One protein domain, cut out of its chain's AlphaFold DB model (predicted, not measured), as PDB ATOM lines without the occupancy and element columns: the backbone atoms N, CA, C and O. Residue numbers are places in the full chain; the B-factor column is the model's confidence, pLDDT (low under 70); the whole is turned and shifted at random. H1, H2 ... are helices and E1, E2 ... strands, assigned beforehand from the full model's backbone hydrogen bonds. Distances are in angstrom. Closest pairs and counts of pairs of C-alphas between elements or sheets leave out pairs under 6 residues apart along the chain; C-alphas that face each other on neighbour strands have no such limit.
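This is residues 7 to 101 of the 112 residues of an uncharacterized protein of Pseudomonas amygdali pv. myricae (UniProt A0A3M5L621). Two long helices, H2 and H3, lie side by side and run opposite ways, with the short helix H1 folded back on the first part of H2, its residues 27 to 31, and apart from H3. At the other end of the helix pair is a strongly twisted sheet of three strands, made of two successive hairpins, which H2 only grazes with its last residues; the helices and the sheet follow one another along the longest axis. The printed part has 95 residues, with three named helices and three named strands in the order H1, H2, E1, E2, E3, H3; the sheet has the order E1, E2, E3, all antiparallel, and the class is mixed, helices and strands. The whole is flat, with spans of 60 by 33 by 13 A, and only just loose, close to extended, with a radius of gyration of the C-alphas of 18.2 A.

H1, residues 7 to 17, and H2, residues 27 to 46, form a helical hairpin. They touch, H2 with residues 27 to 31 alone, and the closest C-alphas are those of Cys 14 and Tyr 27, 6.8 A apart. Their lines stand at a shallow tilt of 13 degrees, opposite ways. H2 only grazes the sheet, with its residues 43 to 46. The strands of that sheet are E1, residues 48 to 52, E2, residues 57 to 64, and E3, residues 70 to 75; they form a meander, each strand the antiparallel neighbour of the one before. The closest C-alphas of H2 and E2 are those of His 46 and Ser 62, 6.9 A apart. E1 and E2 are a hairpin, with 141 degrees between their directions; N 50 and O 59, at 2.8 A, and N 59 and O 50, at 2.7 A, are within hydrogen-bond range. E2 and E3 are a second hairpin, with 154 degrees between their directions; N 62 and O 72, at 2.8 A, and N 72 and O 62, at 2.9 A, are within hydrogen-bond range. E1 and E3 are the edge strands. H3, residues 78 to 100, touches H2 with 17 pairs of C-alphas within 8 A, the closest being those of Ala 37 and Ile 88, 4.9 A apart. H2 and H3 run opposite ways at a shallow tilt of 33 degrees, only just short of steep. H3 is not on the sheet, and H1 and H3 are apart. Every O i to N i+4 pair is within hydrogen-bond range in H1 and H3; in H2 15 of 16 are.

H1 begins at C-alpha 7, at (-5.624, 19.252, -44.432), and measures 15.2 A from first to last C-alpha, residues 7 to 17. H2, residues 27 to 46, is 27.9 A long and ends at C-alpha 46, at (-20.349, 13.857, -30.829). E1, residues 48 to 52, spans 12.5 A. E2, residues 57 to 64, spans 22.2 A and is the longest strand by residues. E3, residues 70 to 75, spans 16.7 A. H3, residues 78 to 100, is 32.7 A long and ends at C-alpha 100, at (-0.456, 35.399, -42.797).

The two C-alphas farthest apart in the domain are those of Ser 20 and Glu 54, 60.9 A apart. The first and last printed C-alphas, of Gln 7 and Gly 101, are 18.7 A apart. The printed part has no cut. No link is long: the link from H1 to H2, with 9 residues, is short, and the other four are tight. The mean pLDDT of the printed part is 90.7, and no printed residue is under 70.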
ATOM      1  N   GLN A   7      -6.976  19.193 -44.997       90.25
ATOM      2  CA  GLN A   7      -5.624  19.252 -44.432       90.25
ATOM      3  C   GLN A   7      -4.573  18.694 -45.385       90.25
ATOM      4  O   GLN A   7      -3.522  19.306 -45.527       90.25
ATOM      5  N   ASP A   8      -4.866  17.573 -46.045       92.19
ATOM      6  CA  ASP A   8      -3.958  16.965 -47.017       92.19
ATOM      7  C   ASP A   8      -3.702  17.947 -48.174       92.19
ATOM      8  O   ASP A   8      -2.552  18.240 -48.491       92.19
ATOM      9  N   ALA A   9      -4.763  18.557 -48.719       94.50
ATOM     10  CA  ALA A   9      -4.650  19.580 -49.761       94.50
ATOM     11  C   ALA A   9      -3.847  20.811 -49.301       94.50
ATOM     12  O   ALA A   9      -3.018  21.327 -50.051       94.50
ATOM     13  N   PHE A  10      -4.062  21.270 -48.064       93.94
ATOM     14  CA  PHE A  10      -3.286  22.365 -47.481       93.94
ATOM     15  C   PHE A  10      -1.805  21.999 -47.318       93.94
ATOM     16  O   PHE A  10      -0.940  22.789 -47.678       93.94
ATOM     17  N   GLY A  11      -1.501  20.790 -46.837       94.00
ATOM     18  CA  GLY A  11      -0.130  20.304 -46.699       94.00
ATOM     19  C   GLY A  11       0.595  20.226 -48.041       94.00
ATOM     20  O   GLY A  11       1.710  20.727 -48.161       94.00
ATOM     21  N   THR A  12      -0.069  19.703 -49.076       95.44
ATOM     22  CA  THR A  12       0.466  19.703 -50.447       95.44
ATOM     23  C   THR A  12       0.758  21.120 -50.942       95.44
ATOM     24  O   THR A  12       1.813  21.360 -51.525       95.44
ATOM     25  N   LEU A  13      -0.137  22.079 -50.680       94.81
ATOM     26  CA  LEU A  13       0.087  23.477 -51.046       94.81
ATOM     27  C   LEU A  13       1.312  24.063 -50.325       94.81
ATOM     28  O   LEU A  13       2.125  24.737 -50.955       94.81
ATOM     29  N   CYS A  14       1.480  23.783 -49.030       94.94
ATOM     30  CA  CYS A  14       2.658  24.214 -48.278       94.94
ATOM     31  C   CYS A  14       3.953  23.600 -48.822       94.94
ATOM     32  O   CYS A  14       4.948  24.311 -48.935       94.94
ATOM     33  N   ASP A  15       3.951  22.320 -49.202       94.69
ATOM     34  CA  ASP A  15       5.131  21.664 -49.774       94.69
ATOM     35  C   ASP A  15       5.585  22.277 -51.094       94.69
ATOM     36  O   ASP A  15       6.787  22.394 -51.317       94.69
ATOM     37  N   ILE A  16       4.640  22.682 -51.942       95.12
ATOM     38  CA  ILE A  16       4.937  23.337 -53.221       95.12
ATOM     39  C   ILE A  16       5.483  24.752 -52.991       95.12
ATOM     40  O   ILE A  16       6.365  25.207 -53.713       95.12
ATOM     41  N   LEU A  17       4.957  25.462 -51.990       93.81
ATOM     42  CA  LEU A  17       5.247  26.880 -51.781       93.81
ATOM     43  C   LEU A  17       6.410  27.163 -50.824       93.81
ATOM     44  O   LEU A  17       6.878  28.298 -50.795       93.81
ATOM     45  N   LYS A  18       6.880  26.191 -50.033       92.19
ATOM     46  CA  LYS A  18       7.885  26.415 -48.972       92.19
ATOM     47  C   LYS A  18       9.218  26.987 -49.460       92.19
ATOM     48  O   LYS A  18       9.896  27.663 -48.685       92.19
ATOM     49  N   ASP A  19       9.578  26.742 -50.718       91.38
ATOM     50  CA  ASP A  19      10.820  27.253 -51.305       91.38
ATOM     51  C   ASP A  19      10.716  28.754 -51.615       91.38
ATOM     52  O   ASP A  19      11.661  29.502 -51.377       91.38
ATOM     53  N   SER A  20       9.545  29.218 -52.068       93.25
ATOM     54  CA  SER A  20       9.264  30.642 -52.317       93.25
ATOM     55  C   SER A  20       8.758  31.384 -51.075       93.25
ATOM     56  O   SER A  20       8.891  32.602 -50.984       93.25
ATOM     57  N   HIS A  21       8.206  30.663 -50.098       90.31
ATOM     58  CA  HIS A  21       7.664  31.200 -48.851       90.31
ATOM     59  C   HIS A  21       8.243  30.440 -47.644       90.31
ATOM     60  O   HIS A  21       7.594  29.538 -47.105       90.31
ATOM     61  N   PRO A  22       9.447  30.815 -47.164       86.50
ATOM     62  CA  PRO A  22      10.147  30.094 -46.097       86.50
ATOM     63  C   PRO A  22       9.370  29.989 -44.780       86.50
ATOM     64  O   PRO A  22       9.595  29.053 -44.016       86.50
ATOM     65  N   GLY A  23       8.435  30.913 -44.524       87.25
ATOM     66  CA  GLY A  23       7.553  30.880 -43.353       87.25
ATOM     67  C   GLY A  23       6.632  29.658 -43.299       87.25
ATOM     68  O   GLY A  23       6.098  29.352 -42.240       87.25
ATOM     69  N   LEU A  24       6.480  28.923 -44.406       92.25
ATOM     70  CA  LEU A  24       5.679  27.703 -44.459       92.25
ATOM     71  C   LEU A  24       6.441  26.449 -44.024       92.25
ATOM     72  O   LEU A  24       5.810  25.410 -43.889       92.25
ATOM     73  N   LYS A  25       7.761  26.492 -43.794       88.31
ATOM     74  CA  LYS A  25       8.569  25.285 -43.515       88.31
ATOM     75  C   LYS A  25       8.073  24.467 -42.318       88.31
ATOM     76  O   LYS A  25       8.138  23.241 -42.355       88.31
ATOM     77  N   ASP A  26       7.489  25.126 -41.321       86.94
ATOM     78  CA  ASP A  26       7.008  24.491 -40.090       86.94
ATOM     79  C   ASP A  26       5.522  24.075 -40.146       86.94
ATOM     80  O   ASP A  26       4.906  23.767 -39.121       86.94
ATOM     81  N   TYR A  27       4.915  24.030 -41.341       94.44
ATOM     82  CA  TYR A  27       3.485  23.740 -41.501       94.44
ATOM     83  C   TYR A  27       3.056  22.384 -40.917       94.44
ATOM     84  O   TYR A  27       1.926  22.237 -40.450       94.44
ATOM     85  N   GLN A  28       3.951  21.393 -40.898       94.62
ATOM     86  CA  GLN A  28       3.678  20.058 -40.358       94.62
ATOM     87  C   GLN A  28       3.317  20.102 -38.865       94.62
ATOM     88  O   GLN A  28       2.378  19.431 -38.429       94.62
ATOM     89  N   ALA A  29       3.992  20.954 -38.083       93.81
ATOM     90  CA  ALA A  29       3.678  21.149 -36.668       93.81
ATOM     91  C   ALA A  29       2.279  21.764 -36.484       93.81
ATOM     92  O   ALA A  29       1.517  21.355 -35.603       93.81
ATOM     93  N   VAL A  30       1.905  22.696 -37.363       94.25
ATOM     94  CA  VAL A  30       0.580  23.330 -37.369       94.25
ATOM     95  C   VAL A  30      -0.514  22.325 -37.739       94.25
ATOM     96  O   VAL A  30      -1.538  22.253 -37.057       94.25
ATOM     97  N   ILE A  31      -0.296  21.483 -38.756       94.69
ATOM     98  CA  ILE A  31      -1.233  20.407 -39.119       94.69
ATOM     99  C   ILE A  31      -1.403  19.417 -37.959       94.69
ATOM    100  O   ILE A  31      -2.531  19.020 -37.644       94.69
ATOM    101  N   ALA A  32      -0.318  19.042 -37.277       94.50
ATOM    102  CA  ALA A  32      -0.383  18.174 -36.104       94.50
ATOM    103  C   ALA A  32      -1.206  18.805 -34.964       94.50
ATOM    104  O   ALA A  32      -2.060  18.131 -34.375       94.50
ATOM    105  N   ALA A  33      -1.021  20.102 -34.698       94.38
ATOM    106  CA  ALA A  33      -1.808  20.845 -33.714       94.38
ATOM    107  C   ALA A  33      -3.302  20.888 -34.081       94.38
ATOM    108  O   ALA A  33      -4.152  20.592 -33.238       94.38
ATOM    109  N   MET A  34      -3.626  21.154 -35.350       94.50
ATOM    110  CA  MET A  34      -5.001  21.130 -35.864       94.50
ATOM    111  C   MET A  34      -5.645  19.748 -35.727       94.50
ATOM    112  O   MET A  34      -6.810  19.639 -35.348       94.50
ATOM    113  N   ASN A  35      -4.890  18.677 -35.982       93.38
ATOM    114  CA  ASN A  35      -5.361  17.305 -35.801       93.38
ATOM    115  C   ASN A  35      -5.636  16.963 -34.339       93.38
ATOM    116  O   ASN A  35      -6.660  16.349 -34.027       93.38
ATOM    117  N   LYS A  36      -4.745  17.374 -33.436       94.50
ATOM    118  CA  LYS A  36      -4.934  17.198 -31.995       94.50
ATOM    119  C   LYS A  36      -6.184  17.943 -31.515       94.50
ATOM    120  O   LYS A  36      -7.013  17.351 -30.827       94.50
ATOM    121  N   ALA A  37      -6.354  19.196 -31.938       94.62
ATOM    122  CA  ALA A  37      -7.526  20.008 -31.623       94.62
ATOM    123  C   ALA A  37      -8.825  19.406 -32.180       94.62
ATOM    124  O   ALA A  37      -9.806  19.293 -31.451       94.62
ATOM    125  N   ALA A  38      -8.832  18.957 -33.439       92.19
ATOM    126  CA  ALA A  38     -10.003  18.339 -34.058       92.19
ATOM    127  C   ALA A  38     -10.417  17.042 -33.346       92.19
ATOM    128  O   ALA A  38     -11.599  16.842 -33.075       92.19
ATOM    129  N   LYS A  39      -9.452  16.184 -32.984       91.62
ATOM    130  CA  LYS A  39      -9.722  14.969 -32.199       91.62
ATOM    131  C   LYS A  39     -10.341  15.304 -30.841       91.62
ATOM    132  O   LYS A  39     -11.361  14.719 -30.495       91.62
ATOM    133  N   ALA A  40      -9.768  16.267 -30.116       92.19
ATOM    134  CA  ALA A  40     -10.291  16.700 -28.821       92.19
ATOM    135  C   ALA A  40     -11.701  17.303 -28.941       92.19
ATOM    136  O   ALA A  40     -12.602  16.934 -28.196       92.19
ATOM    137  N   ARG A  41     -11.930  18.164 -29.938       91.31
ATOM    138  CA  ARG A  41     -13.242  18.759 -30.230       91.31
ATOM    139  C   ARG A  41     -14.300  17.701 -30.527       91.31
ATOM    140  O   ARG A  41     -15.442  17.832 -30.094       91.31
ATOM    141  N   ASN A  42     -13.946  16.670 -31.290       90.06
ATOM    142  CA  ASN A  42     -14.896  15.643 -31.718       90.06
ATOM    143  C   ASN A  42     -15.463  14.830 -30.551       90.06
ATOM    144  O   ASN A  42     -16.613  14.413 -30.638       90.06
ATOM    145  N   ILE A  43     -14.702  14.666 -29.464       88.12
ATOM    146  CA  ILE A  43     -15.174  14.021 -28.231       88.12
ATOM    147  C   ILE A  43     -16.405  14.758 -27.685       88.12
ATOM    148  O   ILE A  43     -17.424  14.134 -27.412       88.12
ATOM    149  N   TYR A  44     -16.344  16.088 -27.614       87.81
ATOM    150  CA  TYR A  44     -17.413  16.909 -27.042       87.81
ATOM    151  C   TYR A  44     -18.561  17.201 -28.007       87.81
ATOM    152  O   TYR A  44     -19.686  17.385 -27.564       87.81
ATOM    153  N   VAL A  45     -18.312  17.246 -29.319       86.00
ATOM    154  CA  VAL A  45     -19.391  17.515 -30.287       86.00
ATOM    155  C   VAL A  45     -20.219  16.285 -30.623       86.00
ATOM    156  O   VAL A  45     -21.404  16.412 -30.915       86.00
ATOM    157  N   HIS A  46     -19.613  15.101 -30.606       82.44
ATOM    158  CA  HIS A  46     -20.349  13.857 -30.829       82.44
ATOM    159  C   HIS A  46     -20.778  13.180 -29.528       82.44
ATOM    160  O   HIS A  46     -21.508  12.192 -29.581       82.44
ATOM    161  N   GLY A  47     -20.329  13.692 -28.382       83.31
ATOM    162  CA  GLY A  47     -20.791  13.242 -27.082       83.31
ATOM    163  C   GLY A  47     -21.983  14.044 -26.572       83.31
ATOM    164  O   GLY A  47     -22.211  15.179 -26.983       83.31
ATOM    165  N   SER A  48     -22.755  13.453 -25.663       85.50
ATOM    166  CA  SER A  48     -23.819  14.163 -24.943       85.50
ATOM    167  C   SER A  48     -23.436  14.318 -23.480       85.50
ATOM    168  O   SER A  48     -23.025  13.346 -22.843       85.50
ATOM    169  N   LEU A  49     -23.564  15.541 -22.966       88.50
ATOM    170  CA  LEU A  49     -23.341  15.857 -21.560       88.50
ATOM    171  C   LEU A  49     -24.591  15.517 -20.749       88.50
ATOM    172  O   LEU A  49     -25.697  15.913 -21.109       88.50
ATOM    173  N   HIS A  50     -24.398  14.798 -19.652       87.50
ATOM    174  CA  HIS A  50     -25.447  14.408 -18.723       87.50
ATOM    175  C   HIS A  50     -24.978  14.675 -17.298       87.50
ATOM    176  O   HIS A  50     -23.858  14.319 -16.948       87.50
ATOM    177  N   TYR A  51     -25.812  15.311 -16.483       88.75
ATOM    178  CA  TYR A  51     -25.515  15.500 -15.069       88.75
ATOM    179  C   TYR A  51     -26.162  14.372 -14.270       88.75
ATOM    180  O   TYR A  51     -27.386  14.254 -14.259       88.75
ATOM    181  N   ASP A  52     -25.335  13.552 -13.628       88.19
ATOM    182  CA  ASP A  52     -25.779  12.501 -12.721       88.19
ATOM    183  C   ASP A  52     -26.052  13.107 -11.339       88.19
ATOM    184  O   ASP A  52     -25.144  13.582 -10.652       88.19
ATOM    185  N   THR A  53     -27.322  13.100 -10.940       88.56
ATOM    186  CA  THR A  53     -27.781  13.677  -9.674       88.56
ATOM    187  C   THR A  53     -27.395  12.853  -8.451       88.56
ATOM    188  O   THR A  53     -27.335  13.418  -7.363       88.56
ATOM    189  N   GLU A  54     -27.141  11.550  -8.595       90.06
ATOM    190  CA  GLU A  54     -26.786  10.678  -7.467       90.06
ATOM    191  C   GLU A  54     -25.315  10.835  -7.094       90.06
ATOM    192  O   GLU A  54     -24.966  10.919  -5.917       90.06
ATOM    193  N   THR A  55     -24.449  10.921  -8.105       86.50
ATOM    194  CA  THR A  55     -23.001  11.064  -7.901       86.50
ATOM    195  C   THR A  55     -22.507  12.509  -7.986       86.50
ATOM    196  O   THR A  55     -21.326  12.760  -7.753       86.50
ATOM    197  N   ALA A  56     -23.397  13.459  -8.300       86.12
ATOM    198  CA  ALA A  56     -23.098  14.876  -8.529       86.12
ATOM    199  C   ALA A  56     -22.011  15.119  -9.599       86.12
ATOM    200  O   ALA A  56     -21.258  16.093  -9.529       86.12
ATOM    201  N   ASN A  57     -21.928  14.239 -10.603       86.75
ATOM    202  CA  ASN A  57     -20.912  14.290 -11.653       86.75
ATOM    203  C   ASN A  57     -21.497  14.692 -13.005       86.75
ATOM    204  O   ASN A  57     -22.567  14.242 -13.414       86.75
ATOM    205  N   LEU A  58     -20.731  15.477 -13.761       89.25
ATOM    206  CA  LEU A  58     -20.997  15.701 -15.175       89.25
ATOM    207  C   LEU A  58     -20.352  14.567 -15.985       89.25
ATOM    208  O   LEU A  58     -19.145  14.345 -15.934       89.25
ATOM    209  N   LEU A  59     -21.166  13.830 -16.730       90.94
ATOM    210  CA  LEU A  59     -20.763  12.695 -17.547       90.94
ATOM    211  C   LEU A  59     -20.828  13.068 -19.025       90.94
ATOM    212  O   LEU A  59     -21.830  13.593 -19.510       90.94
ATOM    213  N   LEU A  60     -19.776  12.738 -19.764       91.69
ATOM    214  CA  LEU A  60     -19.780  12.757 -21.216       91.69
ATOM    215  C   LEU A  60     -20.061  11.349 -21.734       91.69
ATOM    216  O   LEU A  60     -19.278  10.422 -21.523       91.69
ATOM    217  N   SER A  61     -21.172  11.196 -22.441       90.00
ATOM    218  CA  SER A  61     -21.502   9.961 -23.145       90.00
ATOM    219  C   SER A  61     -20.888   9.955 -24.544       90.00
ATOM    220  O   SER A  61     -20.863  10.976 -25.222       90.00
ATOM    221  N   SER A  62     -20.405   8.801 -24.995       87.69
ATOM    222  CA  SER A  62     -19.979   8.563 -26.376       87.69
ATOM    223  C   SER A  62     -20.599   7.272 -26.895       87.69
ATOM    224  O   SER A  62     -20.717   6.290 -26.158       87.69
ATOM    225  N   VAL A  63     -21.006   7.279 -28.164       84.56
ATOM    226  CA  VAL A  63     -21.717   6.166 -28.799       84.56
ATOM    227  C   VAL A  63     -20.882   5.611 -29.946       84.56
ATOM    228  O   VAL A  63     -20.401   6.354 -30.800       84.56
ATOM    229  N   SER A  64     -20.730   4.288 -29.988       83.19
ATOM    230  CA  SER A  64     -20.154   3.555 -31.115       83.19
ATOM    231  C   SER A  64     -21.099   2.434 -31.525       83.19
ATOM    232  O   SER A  64     -21.622   1.729 -30.671       83.19
ATOM    233  N   ALA A  65     -21.298   2.256 -32.830       84.75
ATOM    234  CA  ALA A  65     -22.099   1.166 -33.396       84.75
ATOM    235  C   ALA A  65     -21.257   0.204 -34.257       84.75
ATOM    236  O   ALA A  65     -21.789  -0.574 -35.048       84.75
ATOM    237  N   ARG A  66     -19.922   0.269 -34.157       83.44
ATOM    238  CA  ARG A  66     -19.029  -0.571 -34.963       83.44
ATOM    239  C   ARG A  66     -18.923  -1.972 -34.352       83.44
ATOM    240  O   ARG A  66     -18.207  -2.160 -33.375       83.44
ATOM    241  N   GLY A  67     -19.608  -2.947 -34.951       89.00
ATOM    242  CA  GLY A  67     -19.642  -4.352 -34.515       89.00
ATOM    243  C   GLY A  67     -20.706  -4.627 -33.449       89.00
ATOM    244  O   GLY A  67     -21.482  -5.565 -33.588       89.00
ATOM    245  N   SER A  68     -20.801  -3.767 -32.437       85.50
ATOM    246  CA  SER A  68     -21.891  -3.756 -31.459       85.50
ATOM    247  C   SER A  68     -22.194  -2.325 -31.010       85.50
ATOM    248  O   SER A  68     -21.339  -1.439 -31.095       85.50
ATOM    249  N   PHE A  69     -23.429  -2.086 -30.564       89.00
ATOM    250  CA  PHE A  69     -23.823  -0.803 -29.987       89.00
ATOM    251  C   PHE A  69     -23.247  -0.682 -28.571       89.00
ATOM    252  O   PHE A  69     -23.601  -1.456 -27.683       89.00
ATOM    253  N   LYS A  70     -22.343   0.278 -28.367       88.25
ATOM    254  CA  LYS A  70     -21.691   0.557 -27.086       88.25
ATOM    255  C   LYS A  70     -21.840   2.030 -26.735       88.25
ATOM    256  O   LYS A  70     -21.454   2.900 -27.515       88.25
ATOM    257  N   VAL A  71     -22.324   2.282 -25.522       87.31
ATOM    258  CA  VAL A  71     -22.336   3.606 -24.894       87.31
ATOM    259  C   VAL A  71     -21.269   3.622 -23.803       87.31
ATOM    260  O   VAL A  71     -21.196   2.700 -22.995       87.31
ATOM    261  N   THR A  72     -20.408   4.638 -23.803       88.38
ATOM    262  CA  THR A  72     -19.383   4.836 -22.767       88.38
ATOM    263  C   THR A  72     -19.615   6.177 -22.095       88.38
ATOM    264  O   THR A  72     -19.724   7.180 -22.798       88.38
ATOM    265  N   PHE A  73     -19.657   6.194 -20.766       89.00
ATOM    266  CA  PHE A  73     -19.749   7.410 -19.961       89.00
ATOM    267  C   PHE A  73     -18.395   7.687 -19.314       89.00
ATOM    268  O   PHE A  73     -17.806   6.794 -18.706       89.00
ATOM    269  N   VAL A  74     -17.897   8.909 -19.469       89.25
ATOM    270  CA  VAL A  74     -16.635   9.358 -18.877       89.25
ATOM    271  C   VAL A  74     -16.921  10.605 -18.042       89.25
ATOM    272  O   VAL A  74     -17.515  11.543 -18.580       89.25
ATOM    273  N   PRO A  75     -16.528  10.648 -16.757       88.31
ATOM    274  CA  PRO A  75     -16.600  11.874 -15.969       88.31
ATOM    275  C   PRO A  75     -15.837  13.007 -16.661       88.31
ATOM    276  O   PRO A  75     -14.719  12.805 -17.134       88.31
ATOM    277  N   THR A  76     -16.439  14.190 -16.738       90.50
ATOM    278  CA  THR A  76     -15.826  15.381 -17.327       90.50
ATOM    279  C   THR A  76     -16.096  16.598 -16.455       90.50
ATOM    280  O   THR A  76     -17.101  16.682 -15.758       90.50
ATOM    281  N   THR A  77     -15.194  17.564 -16.507       89.75
ATOM    282  CA  THR A  77     -15.271  18.818 -15.761       89.75
ATOM    283  C   THR A  77     -15.364  20.010 -16.708       89.75
ATOM    284  O   THR A  77     -15.045  19.925 -17.898       89.75
ATOM    285  N   VAL A  78     -15.769  21.164 -16.177       87.88
ATOM    286  CA  VAL A  78     -15.716  22.433 -16.921       87.88
ATOM    287  C   VAL A  78     -14.268  22.766 -17.311       87.88
ATOM    288  O   VAL A  78     -14.018  23.344 -18.369       87.88
ATOM    289  N   GLU A  79     -13.304  22.373 -16.485       90.50
ATOM    290  CA  GLU A  79     -11.869  22.543 -16.703       90.50
ATOM    291  C   GLU A  79     -11.393  21.777 -17.944       90.50
ATOM    292  O   GLU A  79     -10.622  22.329 -18.732       90.50
ATOM    293  N   ASP A  80     -11.926  20.578 -18.197       91.00
ATOM    294  CA  ASP A  80     -11.628  19.823 -19.419       91.00
ATOM    295  C   ASP A  80     -12.140  20.554 -20.671       91.00
ATOM    296  O   ASP A  80     -11.409  20.707 -21.656       91.00
ATOM    297  N   LEU A  81     -13.371  21.086 -20.621       88.69
ATOM    298  CA  LEU A  81     -13.948  21.876 -21.716       88.69
ATOM    299  C   LEU A  81     -13.133  23.147 -21.986       88.69
ATOM    300  O   LEU A  81     -12.880  23.493 -23.148       88.69
ATOM    301  N   LYS A  82     -12.690  23.839 -20.928       91.44
ATOM    302  CA  LYS A  82     -11.781  24.991 -21.040       91.44
ATOM    303  C   LYS A  82     -10.468  24.568 -21.700       91.44
ATOM    304  O   LYS A  82     -10.020  25.233 -22.633       91.44
ATOM    305  N   GLY A  83      -9.886  23.443 -21.282       92.69
ATOM    306  CA  GLY A  83      -8.652  22.898 -21.849       92.69
ATOM    307  C   GLY A  83      -8.760  22.625 -23.350       92.69
ATOM    308  O   GLY A  83      -7.903  23.061 -24.126       92.69
ATOM    309  N   VAL A  84      -9.847  21.982 -23.787       93.31
ATOM    310  CA  VAL A  84     -10.113  21.751 -25.217       93.31
ATOM    311  C   VAL A  84     -10.333  23.061 -25.972       93.31
ATOM    312  O   VAL A  84      -9.801  23.224 -27.069       93.31
ATOM    313  N   SER A  85     -11.045  24.023 -25.386       92.94
ATOM    314  CA  SER A  85     -11.272  25.334 -26.009       92.94
ATOM    315  C   SER A  85      -9.961  26.095 -26.233       92.94
ATOM    316  O   SER A  85      -9.711  26.603 -27.327       92.94
ATOM    317  N   VAL A  86      -9.072  26.098 -25.234       94.25
ATOM    318  CA  VAL A  86      -7.729  26.686 -25.340       94.25
ATOM    319  C   VAL A  86      -6.899  25.964 -26.403       94.25
ATOM    320  O   VAL A  86      -6.208  26.614 -27.188       94.25
ATOM    321  N   LEU A  87      -6.968  24.632 -26.464       94.88
ATOM    322  CA  LEU A  87      -6.256  23.834 -27.463       94.88
ATOM    323  C   LEU A  87      -6.702  24.175 -28.893       94.88
ATOM    324  O   LEU A  87      -5.853  24.366 -29.766       94.88
ATOM    325  N   ILE A  88      -8.014  24.280 -29.126       94.62
ATOM    326  CA  ILE A  88      -8.584  24.685 -30.421       94.62
ATOM    327  C   ILE A  88      -8.109  26.090 -30.785       94.62
ATOM    328  O   ILE A  88      -7.615  26.301 -31.890       94.62
ATOM    329  N   HIS A  89      -8.200  27.036 -29.847       95.12
ATOM    330  CA  HIS A  89      -7.761  28.412 -30.069       95.12
ATOM    331  C   HIS A  89      -6.278  28.491 -30.449       95.12
ATOM    332  O   HIS A  89      -5.924  29.145 -31.428       95.12
ATOM    333  N   LYS A  90      -5.404  27.783 -29.723       93.94
ATOM    334  CA  LYS A  90      -3.961  27.747 -30.009       93.94
ATOM    335  C   LYS A  90      -3.662  27.186 -31.400       93.94
ATOM    336  O   LYS A  90      -2.833  27.751 -32.108       93.94
ATOM    337  N   ALA A  91      -4.350  26.121 -31.812       94.75
ATOM    338  CA  ALA A  91      -4.193  25.563 -33.153       94.75
ATOM    339  C   ALA A  91      -4.648  26.554 -34.244       94.75
ATOM    340  O   ALA A  91      -3.946  26.733 -35.239       94.75
ATOM    341  N   SER A  92      -5.761  27.261 -34.022       93.81
ATOM    342  CA  SER A  92      -6.251  28.306 -34.932       93.81
ATOM    343  C   SER A  92      -5.286  29.487 -35.053       93.81
ATOM    344  O   SER A  92      -5.038  29.955 -36.161       93.81
ATOM    345  N   VAL A  93      -4.705  29.950 -33.941       94.69
ATOM    346  CA  VAL A  93      -3.683  31.012 -33.950       94.69
ATOM    347  C   VAL A  93      -2.427  30.554 -34.687       94.69
ATOM    348  O   VAL A  93      -1.901  31.301 -35.502       94.69
ATOM    349  N   ALA A  94      -1.971  29.321 -34.456       93.06
ATOM    350  CA  ALA A  94      -0.817  28.770 -35.163       93.06
ATOM    351  C   ALA A  94      -1.053  28.714 -36.682       93.06
ATOM    352  O   ALA A  94      -0.182  29.116 -37.451       93.06
ATOM    353  N   LEU A  95      -2.245  28.290 -37.115       93.94
ATOM    354  CA  LEU A  95      -2.630  28.301 -38.527       93.94
ATOM    355  C   LEU A  95      -2.697  29.718 -39.095       93.94
ATOM    356  O   LEU A  95      -2.183  29.959 -40.182       93.94
ATOM    357  N   HIS A  96      -3.301  30.656 -38.364       93.25
ATOM    358  CA  HIS A  96      -3.354  32.050 -38.783       93.25
ATOM    359  C   HIS A  96      -1.945  32.615 -38.983       93.25
ATOM    360  O   HIS A  96      -1.654  33.141 -40.051       93.25
ATOM    361  N   ASN A  97      -1.063  32.435 -37.998       92.50
ATOM    362  CA  ASN A  97       0.305  32.942 -38.041       92.50
ATOM    363  C   ASN A  97       1.120  32.315 -39.183       92.50
ATOM    364  O   ASN A  97       1.904  33.008 -39.826       92.50
ATOM    365  N   LEU A  98       0.908  31.024 -39.466       92.81
ATOM    366  CA  LEU A  98       1.529  30.333 -40.596       92.81
ATOM    367  C   LEU A  98       1.085  30.925 -41.942       92.81
ATOM    368  O   LEU A  98       1.912  31.153 -42.817       92.81
ATOM    369  N   VAL A  99      -0.220  31.162 -42.112       91.31
ATOM    370  CA  VAL A  99      -0.795  31.609 -43.391       91.31
ATOM    371  C   VAL A  99      -0.527  33.090 -43.655       91.31
ATOM    372  O   VAL A  99      -0.254  33.465 -44.791       91.31
ATOM    373  N   THR A 100      -0.610  33.944 -42.634       90.50
ATOM    374  CA  THR A 100      -0.456  35.399 -42.797       90.50
ATOM    375  C   THR A 100       0.971  35.887 -42.571       90.50
ATOM    376  O   THR A 100       1.261  37.050 -42.843       90.50
ATOM    377  N   GLY A 101       1.849  35.053 -42.005       87.94
ATOM    378  CA  GLY A 101       3.179  35.463 -41.546       87.94
ATOM    379  C   GLY A 101       3.158  36.451 -40.371       87.94
ATOM    380  O   GLY A 101       4.209  36.938 -39.957       87.94
TER     381      GLY A 101